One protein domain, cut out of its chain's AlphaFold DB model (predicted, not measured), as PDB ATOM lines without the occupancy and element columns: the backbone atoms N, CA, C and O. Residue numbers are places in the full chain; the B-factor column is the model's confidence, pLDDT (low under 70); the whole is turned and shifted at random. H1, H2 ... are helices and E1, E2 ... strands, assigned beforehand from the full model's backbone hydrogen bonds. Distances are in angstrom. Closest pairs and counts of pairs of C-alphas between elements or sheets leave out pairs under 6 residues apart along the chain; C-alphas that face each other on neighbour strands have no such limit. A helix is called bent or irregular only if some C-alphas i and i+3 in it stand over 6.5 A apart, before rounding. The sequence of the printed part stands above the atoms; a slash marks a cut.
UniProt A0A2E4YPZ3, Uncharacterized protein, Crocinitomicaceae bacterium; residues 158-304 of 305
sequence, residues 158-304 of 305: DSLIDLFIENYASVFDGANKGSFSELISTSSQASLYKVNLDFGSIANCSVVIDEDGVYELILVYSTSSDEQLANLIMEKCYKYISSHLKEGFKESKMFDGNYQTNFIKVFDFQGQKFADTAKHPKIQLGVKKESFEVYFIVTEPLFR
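What this domain is: This is residues 158 to 304 of the 305 residues of an uncharacterized protein of Crocinitomicaceae bacterium (UniProt A0A2E4YPZ3). A twisted wall of seven antiparallel strands has the two long helices, H1 and H3, packed on one face, making two layers, while the short H2 only grazes the sheet. At one end E6 is off the sheet, paired with residues 302 to 303. The printed part has 147 residues with three named helices and eight named strands, in the order H1 H2 E1 E2 E3 H3 E4 E5 E6 E7 E8; the sheet's order is E1 E2 E3 E8 E7 E5 E4. The class is mixed, and the whole is compact, with a radius of gyration of the C-alphas of 14.9 A and spans of 42 by 34 by 28 A.

How they stand to each other: H1, residues 158 to 175, is on the sheet at a height of 9.9 A, along E8, residues 294 to 299, at 1 degrees on the local plane; their closest C-alphas, of Ala 175 and Thr 299, are 7.1 A apart. H1 is irregular, with C-alphas 166 and 169 7.4 A apart. H2, residues 180 to 183, is close to but not clearly touching H1. E1, residues 192 to 194, E2, residues 203 to 209, and E3, residues 215 to 221, form a meander, each strand the antiparallel neighbour of the one before; N 193 and O 207 are 2.8 A apart, N 206 and O 218 2.9 A. E3 is also antiparallel to E8, with N 219 and O 296 at 2.8 A. H3, residues 227 to 244, is on the same face as H1, at a height of 8.5 A. Residues 233 to 240 of H3 touch residues 160 to 165 of H1, the closest C-alphas being those of Cys 237 and Ile 161, 6.7 A, at a steep tilt of 44 degrees, the same way. E4, residues 249 to 255, and E5, residues 263 to 269, form a hairpin, with N 252 and O 266 at 2.8 A. E6, residues 277 to 279, runs on into E7, residues 282 to 287, at 15 degrees. E7 is antiparallel to E5, N 267 and O 283 at 2.8 A, and to E8, N 284 and O 297 at 2.8 A. Every O i to N i+4 pair is within hydrogen-bond range in H3, 11 of 14 in H1; H2 is too short for such a pair.

Where its parts are: H1 begins at C-alpha 158 (143.430, 283.962, 266.689) and is 24.7 A long; H3 is 25.7 A, E2 19.9 A and E3 19.7 A. E8 ends at C-alpha 299 (160.509, 283.428, 248.098).

The domain as a whole: The C-alphas farthest apart, of Asp 226 and Asp 276, are 42.7 A apart. The printed part has no cut and no long link. Mean pLDDT of the printed part is 84.4; residues 174 to 178, 185 to 191, 272 to 278 and 303 to 304 are under 70.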
ATOM      1  N   ASP A 158     144.471 283.301 267.488       93.00
ATOM      2  CA  ASP A 158     143.430 283.962 266.689       93.00
ATOM      3  C   ASP A 158     143.844 285.386 266.306       93.00
ATOM      4  O   ASP A 158     143.869 285.723 265.125       93.00
ATOM      5  N   SER A 159     144.288 286.186 267.281       93.56
ATOM      6  CA  SER A 159     144.726 287.563 267.030       93.56
ATOM      7  C   SER A 159     145.926 287.659 266.083       93.56
ATOM      8  O   SER A 159     146.010 288.613 265.313       93.56
ATOM      9  N   LEU A 160     146.876 286.722 266.153       94.25
ATOM     10  CA  LEU A 160     148.033 286.698 265.247       94.25
ATOM     11  C   LEU A 160     147.622 286.314 263.828       94.25
ATOM     12  O   LEU A 160     148.189 286.815 262.860       94.25
ATOM     13  N   ILE A 161     146.638 285.425 263.707       95.00
ATOM     14  CA  ILE A 161     146.143 284.951 262.421       95.00
ATOM     15  C   ILE A 161     145.301 286.014 261.730       95.00
ATOM     16  O   ILE A 161     145.434 286.159 260.521       95.00
ATOM     17  N   ASP A 162     144.528 286.813 262.463       94.62
ATOM     18  CA  ASP A 162     143.837 287.970 261.887       94.62
ATOM     19  C   ASP A 162     144.840 288.938 261.227       94.62
ATOM     20  O   ASP A 162     144.694 289.274 260.052       94.62
ATOM     21  N   LEU A 163     145.934 289.279 261.920       94.56
ATOM     22  CA  LEU A 163     147.008 290.122 261.368       94.56
ATOM     23  C   LEU A 163     147.743 289.448 260.199       94.56
ATOM     24  O   LEU A 163     148.091 290.097 259.212       94.56
ATOM     25  N   PHE A 164     147.980 288.137 260.277       94.06
ATOM     26  CA  PHE A 164     148.548 287.376 259.164       94.06
ATOM     27  C   PHE A 164     147.673 287.487 257.910       94.06
ATOM     28  O   PHE A 164     148.188 287.739 256.824       94.06
ATOM     29  N   ILE A 165     146.356 287.331 258.068       93.31
ATOM     30  CA  ILE A 165     145.363 287.410 256.993       93.31
ATOM     31  C   ILE A 165     145.326 288.814 256.386       93.31
ATOM     32  O   ILE A 165     145.368 288.943 255.163       93.31
ATOM     33  N   GLU A 166     145.301 289.859 257.219       92.62
ATOM     34  CA  GLU A 166     145.306 291.259 256.772       92.62
ATOM     35  C   GLU A 166     146.507 291.582 255.871       92.62
ATOM     36  O   GLU A 166     146.369 292.272 254.860       92.62
ATOM     37  N   ASN A 167     147.680 291.035 256.195       89.94
ATOM     38  CA  ASN A 167     148.915 291.278 255.451       89.94
ATOM     39  C   ASN A 167     149.182 290.260 254.328       89.94
ATOM     40  O   ASN A 167     150.113 290.450 253.538       89.94
ATOM     41  N   TYR A 168     148.394 289.184 254.234       87.56
ATOM     42  CA  TYR A 168     148.690 288.052 253.354       87.56
ATOM     43  C   TYR A 168     148.775 288.458 251.880       87.56
ATOM     44  O   TYR A 168     149.728 288.091 251.197       87.56
ATOM     45  N   ALA A 169     147.816 289.249 251.391       82.75
ATOM     46  CA  ALA A 169     147.803 289.700 250.000       82.75
ATOM     47  C   ALA A 169     149.029 290.570 249.674       82.75
ATOM     48  O   ALA A 169     149.685 290.353 248.660       82.75
ATOM     49  N   SER A 170     149.403 291.498 250.560       79.38
ATOM     50  CA  SER A 170     150.574 292.367 250.372       79.38
ATOM     51  C   SER A 170     151.878 291.578 250.258       79.38
ATOM     52  O   SER A 170     152.745 291.933 249.463       79.38
ATOM     53  N   VAL A 171     152.003 290.480 251.007       81.19
ATOM     54  CA  VAL A 171     153.176 289.604 250.944       81.19
ATOM     55  C   VAL A 171     153.105 288.669 249.737       81.19
ATOM     56  O   VAL A 171     154.038 288.611 248.947       81.19
ATOM     57  N   PHE A 172     152.007 287.941 249.550       75.19
ATOM     58  CA  PHE A 172     151.930 286.882 248.544       75.19
ATOM     59  C   PHE A 172     151.635 287.394 247.127       75.19
ATOM     60  O   PHE A 172     152.242 286.943 246.151       75.19
ATOM     61  N   ASP A 173     150.723 288.358 246.974       70.50
ATOM     62  CA  ASP A 173     150.464 288.974 245.669       70.50
ATOM     63  C   ASP A 173     151.589 289.923 245.262       70.50
ATOM     64  O   ASP A 173     151.885 290.020 244.067       70.50
ATOM     65  N   GLY A 174     152.225 290.575 246.241       63.59
ATOM     66  CA  GLY A 174     153.433 291.375 246.049       63.59
ATOM     67  C   GLY A 174     154.625 290.538 245.579       63.59
ATOM     68  O   GLY A 174     155.219 290.849 244.546       63.59
ATOM     69  N   ALA A 175     154.898 289.404 246.239       63.09
ATOM     70  CA  ALA A 175     156.007 288.507 245.890       63.09
ATOM     71  C   ALA A 175     155.988 288.063 244.419       63.09
ATOM     72  O   ALA A 175     157.017 287.997 243.755       63.09
ATOM     73  N   ASN A 176     154.800 287.801 243.865       61.78
ATOM     74  CA  ASN A 176     154.645 287.399 242.462       61.78
ATOM     75  C   ASN A 176     155.019 288.505 241.451       61.78
ATOM     76  O   ASN A 176     155.080 288.234 240.252       61.78
ATOM     77  N   LYS A 177     155.224 289.745 241.912       65.31
ATOM     78  CA  LYS A 177     155.558 290.917 241.093       65.31
ATOM     79  C   LYS A 177     156.976 291.449 241.339       65.31
ATOM     80  O   LYS A 177     157.343 292.419 240.682       65.31
ATOM     81  N   GLY A 178     157.762 290.839 242.232       64.69
ATOM     82  CA  GLY A 178     159.107 291.320 242.575       64.69
ATOM     83  C   GLY A 178     159.104 292.581 243.452       64.69
ATOM     84  O   GLY A 178     159.933 293.472 243.255       64.69
ATOM     85  N   SER A 179     158.118 292.722 244.344       70.62
ATOM     86  CA  SER A 179     157.865 293.957 245.098       70.62
ATOM     87  C   SER A 179     158.490 293.991 246.497       70.62
ATOM     88  O   SER A 179     158.303 294.975 247.208       70.62
ATOM     89  N   PHE A 180     159.222 292.965 246.944       78.56
ATOM     90  CA  PHE A 180     159.804 292.956 248.296       78.56
ATOM     91  C   PHE A 180     160.825 294.066 248.531       78.56
ATOM     92  O   PHE A 180     160.951 294.539 249.661       78.56
ATOM     93  N   SER A 181     161.474 294.560 247.477       70.19
ATOM     94  CA  SER A 181     162.316 295.758 247.554       70.19
ATOM     95  C   SER A 181     161.560 297.004 248.053       70.19
ATOM     96  O   SER A 181     162.146 297.834 248.744       70.19
ATOM     97  N   GLU A 182     160.251 297.109 247.786       72.19
ATOM     98  CA  GLU A 182     159.388 298.222 248.215       72.19
ATOM     99  C   GLU A 182     158.952 298.111 249.689       72.19
ATOM    100  O   GLU A 182     158.520 299.096 250.284       72.19
ATOM    101  N   LEU A 183     159.085 296.926 250.302       70.56
ATOM    102  CA  LEU A 183     158.734 296.670 251.707       70.56
ATOM    103  C   LEU A 183     159.876 297.000 252.687       70.56
ATOM    104  O   LEU A 183     159.687 296.959 253.907       70.56
ATOM    105  N   ILE A 184     161.066 297.309 252.163       72.06
ATOM    106  CA  ILE A 184     162.281 297.562 252.938       72.06
ATOM    107  C   ILE A 184     162.230 298.963 253.556       72.06
ATOM    108  O   ILE A 184     162.235 299.977 252.864       72.06
ATOM    109  N   SER A 185     162.242 299.022 254.887       62.06
ATOM    110  CA  SER A 185     162.151 300.284 255.637       62.06
ATOM    111  C   SER A 185     163.437 301.128 255.643       62.06
ATOM    112  O   SER A 185     163.365 302.342 255.828       62.06
ATOM    113  N   THR A 186     164.614 300.525 255.427       58.94
ATOM    114  CA  THR A 186     165.916 301.224 255.407       58.94
ATOM    115  C   THR A 186     166.951 300.491 254.548       58.94
ATOM    116  O   THR A 186     167.158 299.292 254.742       58.94
ATOM    117  N   SER A 187     167.674 301.208 253.677       50.38
ATOM    118  CA  SER A 187     168.848 300.676 252.967       50.38
ATOM    119  C   SER A 187     170.030 300.560 253.936       50.38
ATOM    120  O   SER A 187     170.683 301.555 254.257       50.38
ATOM    121  N   SER A 188     170.304 299.360 254.434       50.31
ATOM    122  CA  SER A 188     171.518 299.084 255.205       50.31
ATOM    123  C   SER A 188     172.429 298.150 254.412       50.31
ATOM    124  O   SER A 188     171.951 297.385 253.585       50.31
ATOM    125  N   GLN A 189     173.737 298.192 254.670       48.66
ATOM    126  CA  GLN A 189     174.727 297.263 254.100       48.66
ATOM    127  C   GLN A 189     174.567 295.806 254.599       48.66
ATOM    128  O   GLN A 189     175.446 294.982 254.358       48.66
ATOM    129  N   ALA A 190     173.489 295.482 255.323       54.84
ATOM    130  CA  ALA A 190     173.208 294.145 255.830       54.84
ATOM    131  C   ALA A 190     172.281 293.373 254.881       54.84
ATOM    132  O   ALA A 190     171.368 293.937 254.287       54.84
ATOM    133  N   SER A 191     172.470 292.057 254.800       62.59
ATOM    134  CA  SER A 191     171.638 291.125 254.027       62.59
ATOM    135  C   SER A 191     170.242 290.876 254.620       62.59
ATOM    136  O   SER A 191     169.500 290.075 254.065       62.59
ATOM    137  N   LEU A 192     169.879 291.542 255.729       72.56
ATOM    138  CA  LEU A 192     168.604 291.388 256.436       72.56
ATOM    139  C   LEU A 192     167.935 292.752 256.659       72.56
ATOM    140  O   LEU A 192     168.453 293.616 257.368       72.56
ATOM    141  N   TYR A 193     166.759 292.928 256.067       79.56
ATOM    142  CA  TYR A 193     166.003 294.173 256.014       79.56
ATOM    143  C   TYR A 193     164.722 294.068 256.838       79.56
ATOM    144  O   TYR A 193     163.952 293.123 256.684       79.56
ATOM    145  N   LYS A 194     164.453 295.046 257.708       77.50
ATOM    146  CA  LYS A 194     163.195 295.086 258.467       77.50
ATOM    147  C   LYS A 194     162.025 295.496 257.577       77.50
ATOM    148  O   LYS A 194     162.130 296.473 256.826       77.50
ATOM    149  N   VAL A 195     160.909 294.793 257.735       79.06
ATOM    150  CA  VAL A 195     159.656 295.029 257.009       79.06
ATOM    151  C   VAL A 195     158.717 295.890 257.852       79.06
ATOM    152  O   VAL A 195     158.590 295.675 259.054       79.06
ATOM    153  N   ASN A 196     158.044 296.858 257.225       79.69
ATOM    154  CA  ASN A 196     157.041 297.701 257.884       79.69
ATOM    155  C   ASN A 196     155.628 297.092 257.785       79.69
ATOM    156  O   ASN A 196     154.727 297.693 257.203       79.69
ATOM    157  N   LEU A 197     155.456 295.873 258.302       84.56
ATOM    158  CA  LEU A 197     154.168 295.178 258.400       84.56
ATOM    159  C   LEU A 197     153.998 294.657 259.828       84.56
ATOM    160  O   LEU A 197     154.942 294.111 260.403       84.56
ATOM    161  N   ASP A 198     152.804 294.823 260.391       88.88
ATOM    162  CA  ASP A 198     152.490 294.355 261.741       88.88
ATOM    163  C   ASP A 198     151.884 292.951 261.696       88.88
ATOM    164  O   ASP A 198     150.769 292.758 261.219       88.88
ATOM    165  N   PHE A 199     152.625 291.974 262.216       90.62
ATOM    166  CA  PHE A 199     152.180 290.587 262.373       90.62
ATOM    167  C   PHE A 199     151.916 290.223 263.843       90.62
ATOM    168  O   PHE A 199     151.705 289.054 264.164       90.62
ATOM    169  N   GLY A 200     151.920 291.209 264.742       90.00
ATOM    170  CA  GLY A 200     151.677 291.040 266.167       90.00
ATOM    171  C   GLY A 200     152.948 291.013 267.014       90.00
ATOM    172  O   GLY A 200     154.074 290.925 266.532       90.00
ATOM    173  N   SER A 201     152.762 291.078 268.333       85.88
ATOM    174  CA  SER A 201     153.832 291.371 269.299       85.88
ATOM    175  C   SER A 201     154.922 290.306 269.426       85.88
ATOM    176  O   SER A 201     156.011 290.616 269.901       85.88
ATOM    177  N   ILE A 202     154.632 289.062 269.043       90.12
ATOM    178  CA  ILE A 202     155.595 287.949 269.080       90.12
ATOM    179  C   ILE A 202     156.171 287.623 267.697       90.12
ATOM    180  O   ILE A 202     156.886 286.633 267.542       90.12
ATOM    181  N   ALA A 203     155.820 288.422 266.688       92.75
ATOM    182  CA  ALA A 203     156.264 288.242 265.323       92.75
ATOM    183  C   ALA A 203     157.525 289.062 265.039       92.75
ATOM    184  O   ALA A 203     157.654 290.216 265.444       92.75
ATOM    185  N   ASN A 204     158.438 288.476 264.276       91.31
ATOM    186  CA  ASN A 204     159.567 289.168 263.681       91.31
ATOM    187  C   ASN A 204     159.529 288.940 262.171       91.31
ATOM    188  O   ASN A 204     159.556 287.796 261.721       91.31
ATOM    189  N   CYS A 205     159.430 290.022 261.400       90.62
ATOM    190  CA  CYS A 205     159.337 289.976 259.948       90.62
ATOM    191  C   CYS A 205     160.518 290.710 259.314       90.62
ATOM    192  O   CYS A 205     160.819 291.862 259.645       90.62
ATOM    193  N   SER A 206     161.188 290.032 258.391       89.94
ATOM    194  CA  SER A 206     162.358 290.547 257.693       89.94
ATOM    195  C   SER A 206     162.385 290.072 256.247       89.94
ATOM    196  O   SER A 206     161.781 289.062 255.917       89.94
ATOM    197  N   VAL A 207     163.087 290.799 255.386       88.12
ATOM    198  CA  VAL A 207     163.413 290.380 254.023       88.12
ATOM    199  C   VAL A 207     164.912 290.143 253.949       88.12
ATOM    200  O   VAL A 207     165.689 290.976 254.412       88.12
ATOM    201  N   VAL A 208     165.328 289.025 253.369       87.50
ATOM    202  CA  VAL A 208     166.728 288.724 253.063       87.50
ATOM    203  C   VAL A 208     166.925 288.608 251.562       87.50
ATOM    204  O   VAL A 208     165.981 288.315 250.835       87.50
ATOM    205  N   ILE A 209     168.146 288.861 251.102       84.00
ATOM    206  CA  ILE A 209     168.543 288.633 249.709       84.00
ATOM    207  C   ILE A 209     169.549 287.490 249.713       84.00
ATOM    208  O   ILE A 209     170.566 287.580 250.407       84.00
ATOM    209  N   ASP A 210     169.256 286.423 248.979       79.19
ATOM    210  CA  ASP A 210     170.164 285.285 248.859       79.19
ATOM    211  C   ASP A 210     171.338 285.559 247.899       79.19
ATOM    212  O   ASP A 210     171.439 286.618 247.276       79.19
ATOM    213  N   GLU A 211     172.260 284.600 247.794       77.56
ATOM    214  CA  GLU A 211     173.477 284.717 246.974       77.56
ATOM    215  C   GLU A 211     173.188 284.919 245.476       77.56
ATOM    216  O   GLU A 211     173.999 285.513 244.765       77.56
ATOM    217  N   ASP A 212     172.015 284.482 245.009       75.62
ATOM    218  CA  ASP A 212     171.562 284.633 243.624       75.62
ATOM    219  C   ASP A 212     170.761 285.935 243.411       75.62
ATOM    220  O   ASP A 212     170.247 286.184 242.317       75.62
ATOM    221  N   GLY A 213     170.648 286.781 244.442       76.44
ATOM    222  CA  GLY A 213     169.919 288.044 244.392       76.44
ATOM    223  C   GLY A 213     168.403 287.902 244.547       76.44
ATOM    224  O   GLY A 213     167.676 288.813 244.149       76.44
ATOM    225  N   VAL A 214     167.912 286.780 245.083       82.62
ATOM    226  CA  VAL A 214     166.477 286.531 245.278       82.62
ATOM    227  C   VAL A 214     166.030 287.005 246.647       82.62
ATOM    228  O   VAL A 214     166.668 286.712 247.657       82.62
ATOM    229  N   TYR A 215     164.915 287.733 246.677       85.75
ATOM    230  CA  TYR A 215     164.319 288.206 247.916       85.75
ATOM    231  C   TYR A 215     163.494 287.101 248.581       85.75
ATOM    232  O   TYR A 215     162.626 286.482 247.958       85.75
ATOM    233  N   GLU A 216     163.719 286.904 249.878       89.31
ATOM    234  CA  GLU A 216     162.910 286.041 250.732       89.31
ATOM    235  C   GLU A 216     162.369 286.839 251.915       89.31
ATOM    236  O   GLU A 216     163.133 287.408 252.693       89.31
ATOM    237  N   LEU A 217     161.049 286.870 252.080       91.44
ATOM    238  CA  LEU A 217     160.422 287.376 253.293       91.44
ATOM    239  C   LEU A 217     160.360 286.250 254.321       91.44
ATOM    240  O   LEU A 217     159.777 285.202 254.060       91.44
ATOM    241  N   ILE A 218     160.932 286.484 255.496       92.62
ATOM    242  CA  ILE A 218     160.971 285.572 256.633       92.62
ATOM    243  C   ILE A 218     160.158 286.189 257.769       92.62
ATOM    244  O   ILE A 218     160.547 287.203 258.354       92.62
ATOM    245  N   LEU A 219     159.050 285.537 258.101       94.75
ATOM    246  CA  LEU A 219     158.224 285.803 259.267       94.75
ATOM    247  C   LEU A 219     158.434 284.689 260.293       94.75
ATOM    248  O   LEU A 219     158.257 283.508 259.994       94.75
ATOM    249  N   VAL A 220     158.787 285.075 261.514       95.81
ATOM    250  CA  VAL A 220     158.993 284.160 262.639       95.81
ATOM    251  C   VAL A 220     158.069 284.551 263.780       95.81
ATOM    252  O   VAL A 220     158.151 285.672 264.276       95.81
ATOM    253  N   TYR A 221     157.228 283.625 264.236       97.06
ATOM    254  CA  TYR A 221     156.506 283.762 265.502       97.06
ATOM    255  C   TYR A 221     157.294 283.071 266.615       97.06
ATOM    256  O   TYR A 221     157.436 281.844 266.611       97.06
ATOM    257  N   SER A 222     157.796 283.851 267.573       95.06
ATOM    258  CA  SER A 222     158.534 283.330 268.726       95.06
ATOM    259  C   SER A 222     157.577 283.009 269.871       95.06
ATOM    260  O   SER A 222     157.039 283.893 270.534       95.06
ATOM    261  N   THR A 223     157.349 281.722 270.110       92.50
ATOM    262  CA  THR A 223     156.354 281.229 271.077       92.50
ATOM    263  C   THR A 223     156.909 281.062 272.488       92.50
ATOM    264  O   THR A 223     156.222 280.530 273.355       92.50
ATOM    265  N   SER A 224     158.146 281.509 272.742       90.75
ATOM    266  CA  SER A 224     158.847 281.291 274.019       90.75
ATOM    267  C   SER A 224     158.864 279.812 274.436       90.75
ATOM    268  O   SER A 224     158.654 279.486 275.602       90.75
ATOM    269  N   SER A 225     159.082 278.924 273.463       91.12
ATOM    270  CA  SER A 225     159.078 277.467 273.630       91.12
ATOM    271  C   SER A 225     157.721 276.835 273.990       91.12
ATOM    272  O   SER A 225     157.685 275.678 274.408       91.12
ATOM    273  N   ASP A 226     156.598 277.542 273.810       93.00
ATOM    274  CA  ASP A 226     155.256 276.957 273.944       93.00
ATOM    275  C   ASP A 226     154.883 276.158 272.681       93.00
ATOM    276  O   ASP A 226     154.403 276.700 271.680       93.00
ATOM    277  N   GLU A 227     155.099 274.841 272.741       94.94
ATOM    278  CA  GLU A 227     154.787 273.893 271.664       94.94
ATOM    279  C   GLU A 227     153.313 273.940 271.230       94.94
ATOM    280  O   GLU A 227     153.010 273.870 270.037       94.94
ATOM    281  N   GLN A 228     152.378 274.075 272.175       95.38
ATOM    282  CA  GLN A 228     150.950 274.067 271.852       95.38
ATOM    283  C   GLN A 228     150.550 275.331 271.089       95.38
ATOM    284  O   GLN A 228     149.803 275.252 270.112       95.38
ATOM    285  N   LEU A 229     151.067 276.490 271.506       95.94
ATOM    286  CA  LEU A 229     150.861 277.747 270.794       95.94
ATOM    287  C   LEU A 229     151.479 277.694 269.390       95.94
ATOM    288  O   LEU A 229     150.838 278.108 268.425       95.94
ATOM    289  N   ALA A 230     152.692 277.148 269.265       96.75
ATOM    290  CA  ALA A 230     153.380 276.994 267.987       96.75
ATOM    291  C   ALA A 230     152.582 276.136 266.999       96.75
ATOM    292  O   ALA A 230     152.367 276.541 265.854       96.75
ATOM    293  N   ASN A 231     152.080 274.992 267.467       95.69
ATOM    294  CA  ASN A 231     151.228 274.109 266.678       95.69
ATOM    295  C   ASN A 231     149.942 274.820 266.242       95.69
ATOM    296  O   ASN A 231     149.567 274.743 265.075       95.69
ATOM    297  N   LEU A 232     149.299 275.572 267.140       96.75
ATOM    298  CA  LEU A 232     148.056 276.275 266.828       96.75
ATOM    299  C   LEU A 232     148.247 277.378 265.775       96.75
ATOM    300  O   LEU A 232     147.437 277.491 264.853       96.75
ATOM    301  N   ILE A 233     149.314 278.177 265.891       96.81
ATOM    302  CA  ILE A 233     149.672 279.196 264.892       96.81
ATOM    303  C   ILE A 233     149.972 278.515 263.553       96.81
ATOM    304  O   ILE A 233     149.408 278.901 262.529       96.81
ATOM    305  N   MET A 234     150.807 277.470 263.558       96.12
ATOM    306  CA  MET A 234     151.166 276.728 262.351       96.12
ATOM    307  C   MET A 234     149.933 276.161 261.641       96.12
ATOM    308  O   MET A 234     149.783 276.362 260.435       96.12
ATOM    309  N   GLU A 235     149.032 275.491 262.365       96.19
ATOM    310  CA  GLU A 235     147.824 274.895 261.792       96.19
ATOM    311  C   GLU A 235     146.902 275.948 261.174       96.19
ATOM    312  O   GLU A 235     146.365 275.744 260.079       96.19
ATOM    313  N   LYS A 236     146.729 277.092 261.846       96.62
ATOM    314  CA  LYS A 236     145.893 278.187 261.347       96.62
ATOM    315  C   LYS A 236     146.510 278.864 260.121       96.62
ATOM    316  O   LYS A 236     145.798 279.039 259.130       96.62
ATOM    317  N   CYS A 237     147.813 279.165 260.137       95.06
ATOM    318  CA  CYS A 237     148.536 279.676 258.968       95.06
ATOM    319  C   CYS A 237     148.409 278.703 257.794       95.06
ATOM    320  O   CYS A 237     148.014 279.102 256.700       95.06
ATOM    321  N   TYR A 238     148.677 277.415 258.028       94.81
ATOM    322  CA  TYR A 238     148.556 276.363 257.022       94.81
ATOM    323  C   TYR A 238     147.157 276.331 256.401       94.81
ATOM    324  O   TYR A 238     147.024 276.376 255.181       94.81
ATOM    325  N   LYS A 239     146.105 276.303 257.229       95.25
ATOM    326  CA  LYS A 239     144.717 276.263 256.759       95.25
ATOM    327  C   LYS A 239     144.366 277.476 255.899       95.25
ATOM    328  O   LYS A 239     143.669 277.325 254.892       95.25
ATOM    329  N   TYR A 240     144.831 278.664 256.284       94.12
ATOM    330  CA  TYR A 240     144.586 279.872 255.508       94.12
ATOM    331  C   TYR A 240     145.335 279.837 254.173       94.12
ATOM    332  O   TYR A 240     144.705 279.988 253.129       94.12
ATOM    333  N   ILE A 241     146.637 279.525 254.190       91.62
ATOM    334  CA  ILE A 241     147.468 279.414 252.982       91.62
ATOM    335  C   ILE A 241     146.830 278.422 252.011       91.62
ATOM    336  O   ILE A 241     146.463 278.796 250.902       91.62
ATOM    337  N   SER A 242     146.591 277.183 252.445       90.62
ATOM    338  CA  SER A 242     146.050 276.130 251.582       90.62
ATOM    339  C   SER A 242     144.679 276.453 250.977       90.62
ATOM    340  O   SER A 242     144.326 275.863 249.961       90.62
ATOM    341  N   SER A 243     143.903 277.373 251.564       90.62
ATOM    342  CA  SER A 243     142.611 277.809 251.010       90.62
ATOM    343  C   SER A 243     142.687 279.064 250.131       90.62
ATOM    344  O   SER A 243     141.732 279.335 249.407       90.62
ATOM    345  N   HIS A 244     143.802 279.802 250.157       89.38
ATOM    346  CA  HIS A 244     143.977 281.083 249.453       89.38
ATOM    347  C   HIS A 244     145.170 281.094 248.484       89.38
ATOM    348  O   HIS A 244     145.521 282.136 247.925       89.38
ATOM    349  N   LEU A 245     145.809 279.945 248.257       85.62
ATOM    350  CA  LEU A 245     146.797 279.787 247.194       85.62
ATOM    351  C   LEU A 245     146.140 279.950 245.822       85.62
ATOM    352  O   LEU A 245     145.069 279.409 245.548       85.62
ATOM    353  N   LYS A 246     146.827 280.667 244.933       79.62
ATOM    354  CA  LYS A 246     146.431 280.763 243.527       79.62
ATOM    355  C   LYS A 246     146.560 279.405 242.841       79.62
ATOM    356  O   LYS A 246     147.390 278.573 243.214       79.62
ATOM    357  N   GLU A 247     145.772 279.212 241.790       81.25
ATOM    358  CA  GLU A 247     145.879 278.031 240.940       81.25
ATOM    359  C   GLU A 247     147.310 277.883 240.394       81.25
ATOM    360  O   GLU A 247     147.909 278.854 239.932       81.25
ATOM    361  N   GLY A 248     147.861 276.669 240.468       81.25
ATOM    362  CA  GLY A 248     149.217 276.347 240.016       81.25
ATOM    363  C   GLY A 248     150.221 276.061 241.136       81.25
ATOM    364  O   GLY A 248     151.251 275.453 240.856       81.25
ATOM    365  N   PHE A 249     149.930 276.412 242.392       86.88
ATOM    366  CA  PHE A 249     150.740 275.968 243.532       86.88
ATOM    367  C   PHE A 249     150.469 274.500 243.878       86.88
ATOM    368  O   PHE A 249     149.319 274.057 243.896       86.88
ATOM    369  N   LYS A 250     151.527 273.747 244.195       88.44
ATOM    370  CA  LYS A 250     151.432 272.383 244.731       88.44
ATOM    371  C   LYS A 250     152.109 272.282 246.087       88.44
ATOM    372  O   LYS A 250     153.227 272.758 246.268       88.44
ATOM    373  N   GLU A 251     151.435 271.617 247.020       91.94
ATOM    374  CA  GLU A 251     152.015 271.267 248.313       91.94
ATOM    375  C   GLU A 251     152.963 270.070 248.173       91.94
ATOM    376  O   GLU A 251     152.662 269.068 247.524       91.94
ATOM    377  N   SER A 252     154.105 270.167 248.838       92.25
ATOM    378  CA  SER A 252     155.071 269.101 249.043       92.25
ATOM    379  C   SER A 252     155.678 269.211 250.446       92.25
ATOM    380  O   SER A 252     155.351 270.108 251.230       92.25
ATOM    381  N   LYS A 253     156.558 268.269 250.790       91.00
ATOM    382  CA  LYS A 253     157.319 268.288 252.040       91.00
ATOM    383  C   LYS A 253     158.802 268.206 251.723       91.00
ATOM    384  O   LYS A 253     159.211 267.357 250.935       91.00
ATOM    385  N   MET A 254     159.593 269.048 252.375       92.56
ATOM    386  CA  MET A 254     161.051 269.017 252.299       92.56
ATOM    387  C   MET A 254     161.605 268.516 253.628       92.56
ATOM    388  O   MET A 254     161.201 269.017 254.673       92.56
ATOM    389  N   PHE A 255     162.489 267.519 253.597       92.50
ATOM    390  CA  PHE A 255     163.129 267.011 254.810       92.50
ATOM    391  C   PHE A 255     164.088 268.056 255.389       92.50
ATOM    392  O   PHE A 255     164.967 268.546 254.683       92.50
ATOM    393  N   ASP A 256     163.927 268.354 256.675       91.94
ATOM    394  CA  ASP A 256     164.842 269.165 257.474       91.94
ATOM    395  C   ASP A 256     164.715 268.744 258.949       91.94
ATOM    396  O   ASP A 256     163.683 268.958 259.593       91.94
ATOM    397  N   GLY A 257     165.777 268.139 259.490       90.62
ATOM    398  CA  GLY A 257     165.823 267.624 260.864       90.62
ATOM    399  C   GLY A 257     165.733 268.694 261.959       90.62
ATOM    400  O   GLY A 257     165.546 268.350 263.126       90.62
ATOM    401  N   ASN A 258     165.825 269.980 261.601       93.25
ATOM    402  CA  ASN A 258     165.658 271.096 262.534       93.25
ATOM    403  C   ASN A 258     164.185 271.421 262.830       93.25
ATOM    404  O   ASN A 258     163.902 272.273 263.674       93.25
ATOM    405  N   TYR A 259     163.241 270.784 262.132       92.12
ATOM    406  CA  TYR A 259     161.804 271.004 262.295       92.12
ATOM    407  C   TYR A 259     161.147 269.858 263.069       92.12
ATOM    408  O   TYR A 259     161.577 268.711 262.990       92.12
ATOM    409  N   GLN A 260     160.080 270.153 263.813       90.12
ATOM    410  CA  GLN A 260     159.415 269.218 264.735       90.12
ATOM    411  C   GLN A 260     158.948 267.922 264.048       90.12
ATOM    412  O   GLN A 260     159.059 266.839 264.615       90.12
ATOM    413  N   THR A 261     158.483 268.012 262.797       88.50
ATOM    414  CA  THR A 261     158.066 266.838 262.009       88.50
ATOM    415  C   THR A 261     159.202 266.216 261.189       88.50
ATOM    416  O   THR A 261     158.961 265.280 260.434       88.50
ATOM    417  N   ASN A 262     160.432 266.728 261.309       90.38
ATOM    418  CA  ASN A 262     161.553 266.541 260.378       90.38
ATOM    419  C   ASN A 262     161.255 266.987 258.934       90.38
ATOM    420  O   ASN A 262     162.017 266.677 258.018       90.38
ATOM    421  N   PHE A 263     160.143 267.692 258.714       90.06
ATOM    422  CA  PHE A 263     159.752 268.218 257.417       90.06
ATOM    423  C   PHE A 263     159.254 269.657 257.532       90.06
ATOM    424  O   PHE A 263     158.599 270.044 258.502       90.06
ATOM    425  N   ILE A 264     159.507 270.420 256.478       93.38
ATOM    426  CA  ILE A 264     158.909 271.725 256.216       93.38
ATOM    427  C   ILE A 264     157.815 271.519 255.170       93.38
ATOM    428  O   ILE A 264     158.021 270.792 254.192       93.38
ATOM    429  N   LYS A 265     156.653 272.150 255.352       94.44
ATOM    430  CA  LYS A 265     155.640 272.216 254.295       94.44
ATOM    431  C   LYS A 265     156.077 273.235 253.260       94.44
ATOM    432  O   LYS A 265     156.409 274.361 253.620       94.44
ATOM    433  N   VAL A 266     156.064 272.842 251.994       93.50
ATOM    434  CA  VAL A 266     156.487 273.694 250.883       93.50
ATOM    435  C   VAL A 266     155.359 273.781 249.869       93.50
ATOM    436  O   VAL A 266     154.897 272.755 249.379       93.50
ATOM    437  N   PHE A 267     154.935 274.995 249.539       91.94
ATOM    438  CA  PHE A 267     154.013 275.268 248.445       91.94
ATOM    439  C   PHE A 267     154.796 275.918 247.316       91.94
ATOM    440  O   PHE A 267     155.267 277.042 247.461       91.94
ATOM    441  N   ASP A 268     154.945 275.202 246.210       88.75
ATOM    442  CA  ASP A 268     155.768 275.624 245.077       88.75
ATOM    443  C   ASP A 268     154.902 275.813 243.829       88.75
ATOM    444  O   ASP A 268     153.993 275.015 243.567       88.75
ATOM    445  N   PHE A 269     155.152 276.876 243.070       85.50
ATOM    446  CA  PHE A 269     154.397 277.173 241.859       85.50
ATOM    447  C   PHE A 269     154.860 276.314 240.674       85.50
ATOM    448  O   PHE A 269     156.041 276.255 240.345       85.50
ATOM    449  N   GLN A 270     153.916 275.679 239.975       79.75
ATOM    450  CA  GLN A 270     154.172 274.774 238.847       79.75
ATOM    451  C   GLN A 270     153.344 275.143 237.601       79.75
ATOM    452  O   GLN A 270     152.553 274.342 237.103       79.75
ATOM    453  N   GLY A 271     153.500 276.368 237.090       70.00
ATOM    454  CA  GLY A 271     152.815 276.837 235.875       70.00
ATOM    455  C   GLY A 271     153.670 276.774 234.601       70.00
ATOM    456  O   GLY A 271     154.879 276.975 234.642       70.00
ATOM    457  N   GLN A 272     153.033 276.587 233.435       57.25
ATOM    458  CA  GLN A 272     153.716 276.489 232.127       57.25
ATOM    459  C   GLN A 272     154.532 277.741 231.742       57.25
ATOM    460  O   GLN A 272     155.527 277.621 231.034       57.25
ATOM    461  N   LYS A 273     154.150 278.934 232.223       59.75
ATOM    462  CA  LYS A 273     154.866 280.202 231.962       59.75
ATOM    463  C   LYS A 273     156.191 280.348 232.728       59.75
ATOM    464  O   LYS A 273     156.936 281.275 232.447       59.75
ATOM    465  N   PHE A 274     156.469 279.464 233.685       59.84
ATOM    466  CA  PHE A 274     157.664 279.499 234.538       59.84
ATOM    467  C   PHE A 274     158.746 278.500 234.076       59.84
ATOM    468  O   PHE A 274     159.726 278.261 234.773       59.84
ATOM    469  N   ALA A 275     158.625 277.937 232.866       58.50
ATOM    470  CA  ALA A 275     159.682 277.106 232.278       58.50
ATOM    471  C   ALA A 275     161.028 277.860 232.125       58.50
ATOM    472  O   ALA A 275     162.086 277.229 232.133       58.50
ATOM    473  N   ASP A 276     160.984 279.200 232.075       59.97
ATOM    474  CA  ASP A 276     162.139 280.095 231.917       59.97
ATOM    475  C   ASP A 276     162.587 280.782 233.232       59.97
ATOM    476  O   ASP A 276     163.382 281.723 233.212       59.97
ATOM    477  N   THR A 277     162.113 280.337 234.404       62.19
ATOM    478  CA  THR A 277     162.579 280.850 235.714       62.19
ATOM    479  C   THR A 277     163.768 280.060 236.275       62.19
ATOM    480  O   THR A 277     163.894 278.849 236.101       62.19
ATOM    481  N   ALA A 278     164.680 280.761 236.947       67.50
ATOM    482  CA  ALA A 278     165.784 280.195 237.718       67.50
ATOM    483  C   ALA A 278     165.333 279.756 239.123       67.50
ATOM    484  O   ALA A 278     165.765 278.706 239.590       67.50
ATOM    485  N   LYS A 279     164.426 280.515 239.763       77.12
ATOM    486  CA  LYS A 279     163.740 280.135 241.013       77.12
ATOM    487  C   LYS A 279     162.247 280.441 240.916       77.12
ATOM    488  O   LYS A 279     161.865 281.479 240.374       77.12
ATOM    489  N   HIS A 280     161.416 279.526 241.409       79.31
ATOM    490  CA  HIS A 280     159.960 279.664 241.408       79.31
ATOM    491  C   HIS A 280     159.465 280.366 242.680       79.31
ATOM    492  O   HIS A 280     160.107 280.238 243.727       79.31
ATOM    493  N   PRO A 281     158.307 281.055 242.623       84.62
ATOM    494  CA  PRO A 281     157.625 281.518 243.822       84.62
ATOM    495  C   PRO A 281     157.317 280.338 244.743       84.62
ATOM    496  O   PRO A 281     156.704 279.353 244.323       84.62
ATOM    497  N   LYS A 282     157.717 280.455 246.007       89.25
ATOM    498  CA  LYS A 282     157.638 279.363 246.981       89.25
ATOM    499  C   LYS A 282     157.209 279.904 248.338       89.25
ATOM    500  O   LYS A 282     157.698 280.940 248.773       89.25
ATOM    501  N   ILE A 283     156.337 279.172 249.026       91.88
ATOM    502  CA  ILE A 283     156.027 279.384 250.442       91.88
ATOM    503  C   ILE A 283     156.547 278.197 251.243       91.88
ATOM    504  O   ILE A 283     156.317 277.047 250.870       91.88
ATOM    505  N   GLN A 284     157.189 278.462 252.373       94.44
ATOM    506  CA  GLN A 284     157.596 277.446 253.335       94.44
ATOM    507  C   GLN A 284     156.971 277.733 254.695       94.44
ATOM    508  O   GLN A 284     156.964 278.873 255.151       94.44
ATOM    509  N   LEU A 285     156.458 276.691 255.345       96.06
ATOM    510  CA  LEU A 285     155.855 276.775 256.671       96.06
ATOM    511  C   LEU A 285     156.335 275.611 257.544       96.06
ATOM    512  O   LEU A 285     156.262 274.448 257.135       96.06
ATOM    513  N   GLY A 286     156.779 275.901 258.765       96.19
ATOM    514  CA  GLY A 286     157.158 274.856 259.715       96.19
ATOM    515  C   GLY A 286     157.473 275.365 261.117       96.19
ATOM    516  O   GLY A 286     157.718 276.549 261.313       96.19
ATOM    517  N   VAL A 287     157.493 274.445 262.083       97.06
ATOM    518  CA  VAL A 287     157.858 274.707 263.486       97.06
ATOM    519  C   VAL A 287     159.248 274.147 263.776       97.06
ATOM    520  O   VAL A 287     159.506 272.972 263.488       97.06
ATOM    521  N   LYS A 288     160.149 274.956 264.343       94.69
ATOM    522  CA  LYS A 288     161.475 274.495 264.782       94.69
ATOM    523  C   LYS A 288     161.357 273.542 265.967       94.69
ATOM    524  O   LYS A 288     160.587 273.776 266.890       94.69
ATOM    525  N   LYS A 289     162.155 272.476 265.945       91.19
ATOM    526  CA  LYS A 289     162.092 271.369 266.909       91.19
ATOM    527  C   LYS A 289     162.472 271.768 268.337       91.19
ATOM    528  O   LYS A 289     161.896 271.235 269.274       91.19
ATOM    529  N   GLU A 290     163.453 272.656 268.495       89.31
ATOM    530  CA  GLU A 290     163.992 273.026 269.815       89.31
ATOM    531  C   GLU A 290     163.398 274.330 270.354       89.31
ATOM    532  O   GLU A 290     163.062 274.419 271.531       89.31
ATOM    533  N   SER A 291     163.241 275.343 269.497       92.31
ATOM    534  CA  SER A 291     162.746 276.663 269.906       92.31
ATOM    535  C   SER A 291     161.220 276.800 269.860       92.31
ATOM    536  O   SER A 291     160.685 277.752 270.424       92.31
ATOM    537  N   PHE A 292     160.518 275.874 269.193       95.62
ATOM    538  CA  PHE A 292     159.087 275.967 268.868       95.62
ATOM    539  C   PHE A 292     158.692 277.263 268.144       95.62
ATOM    540  O   PHE A 292     157.547 277.711 268.188       95.62
ATOM    541  N   GLU A 293     159.637 277.870 267.436       96.69
ATOM    542  CA  GLU A 293     159.373 279.019 266.578       96.69
ATOM    543  C   GLU A 293     158.657 278.581 265.301       96.69
ATOM    544  O   GLU A 293     159.060 277.608 264.652       96.69
ATOM    545  N   VAL A 294     157.621 279.325 264.915       97.19
ATOM    546  CA  VAL A 294     156.890 279.086 263.666       97.19
ATOM    547  C   VAL A 294     157.487 279.960 262.573       97.19
ATOM    548  O   VAL A 294     157.430 281.182 262.659       97.19
ATOM    549  N   TYR A 295     158.044 279.325 261.547       95.94
ATOM    550  CA  TYR A 295     158.634 279.981 260.386       95.94
ATOM    551  C   TYR A 295     157.654 279.973 259.225       95.94
ATOM    552  O   TYR A 295     157.176 278.909 258.827       95.94
ATOM    553  N   PHE A 296     157.435 281.149 258.653       95.00
ATOM    554  CA  PHE A 296     156.769 281.366 257.381       95.00
ATOM    555  C   PHE A 296     157.732 282.112 256.454       95.00
ATOM    556  O   PHE A 296     158.163 283.218 256.767       95.00
ATOM    557  N   ILE A 297     158.099 281.489 255.336       93.50
ATOM    558  CA  ILE A 297     159.053 282.044 254.371       93.50
ATOM    559  C   ILE A 297     158.370 282.151 253.016       93.50
ATOM    560  O   ILE A 297     157.769 281.180 252.561       93.50
ATOM    561  N   VAL A 298     158.479 283.304 252.364       91.06
ATOM    562  CA  VAL A 298     157.992 283.535 251.001       91.06
ATOM    563  C   VAL A 298     159.172 283.934 250.129       91.06
ATOM    564  O   VAL A 298     159.834 284.921 250.422       91.06
ATOM    565  N   THR A 299     159.429 283.180 249.065       88.94
ATOM    566  CA  THR A 299     160.509 283.428 248.098       88.94
ATOM    567  C   THR A 299     159.924 284.047 246.825       88.94
ATOM    568  O   THR A 299     158.949 283.518 246.279       88.94
ATOM    569  N   GLU A 300     160.512 285.143 246.337       85.38
ATOM    570  CA  GLU A 300     160.161 285.740 245.040       85.38
ATOM    571  C   GLU A 300     160.669 284.905 243.848       85.38
ATOM    572  O   GLU A 300     161.655 284.173 243.965       85.38
ATOM    573  N   PRO A 301     160.033 285.003 242.664       79.00
ATOM    574  CA  PRO A 301     160.572 284.397 241.455       79.00
ATOM    575  C   PRO A 301     161.851 285.096 240.980       79.00
ATOM    576  O   PRO A 301     161.939 286.322 240.968       79.00
ATOM    577  N   LEU A 302     162.793 284.314 240.448       77.06
ATOM    578  CA  LEU A 302     163.939 284.818 239.688       77.06
ATOM    579  C   LEU A 302     163.835 284.342 238.241       77.06
ATOM    580  O   LEU A 302     163.900 283.141 237.988       77.06
ATOM    581  N   PHE A 303     163.694 285.260 237.288       68.62
ATOM    582  CA  PHE A 303     163.636 284.946 235.854       68.62
ATOM    583  C   PHE A 303     165.044 284.772 235.268       68.62
ATOM    584  O   PHE A 303     165.951 285.534 235.611       68.62
ATOM    585  N   ARG A 304     165.244 283.770 234.395       60.44
ATOM    586  CA  ARG A 304     166.517 283.616 233.669       60.44
ATOM    587  C   ARG A 304     166.695 284.819 232.736       60.44
ATOM    588  O   ARG A 304     165.734 285.239 232.094       60.44
TER     589      ARG A 304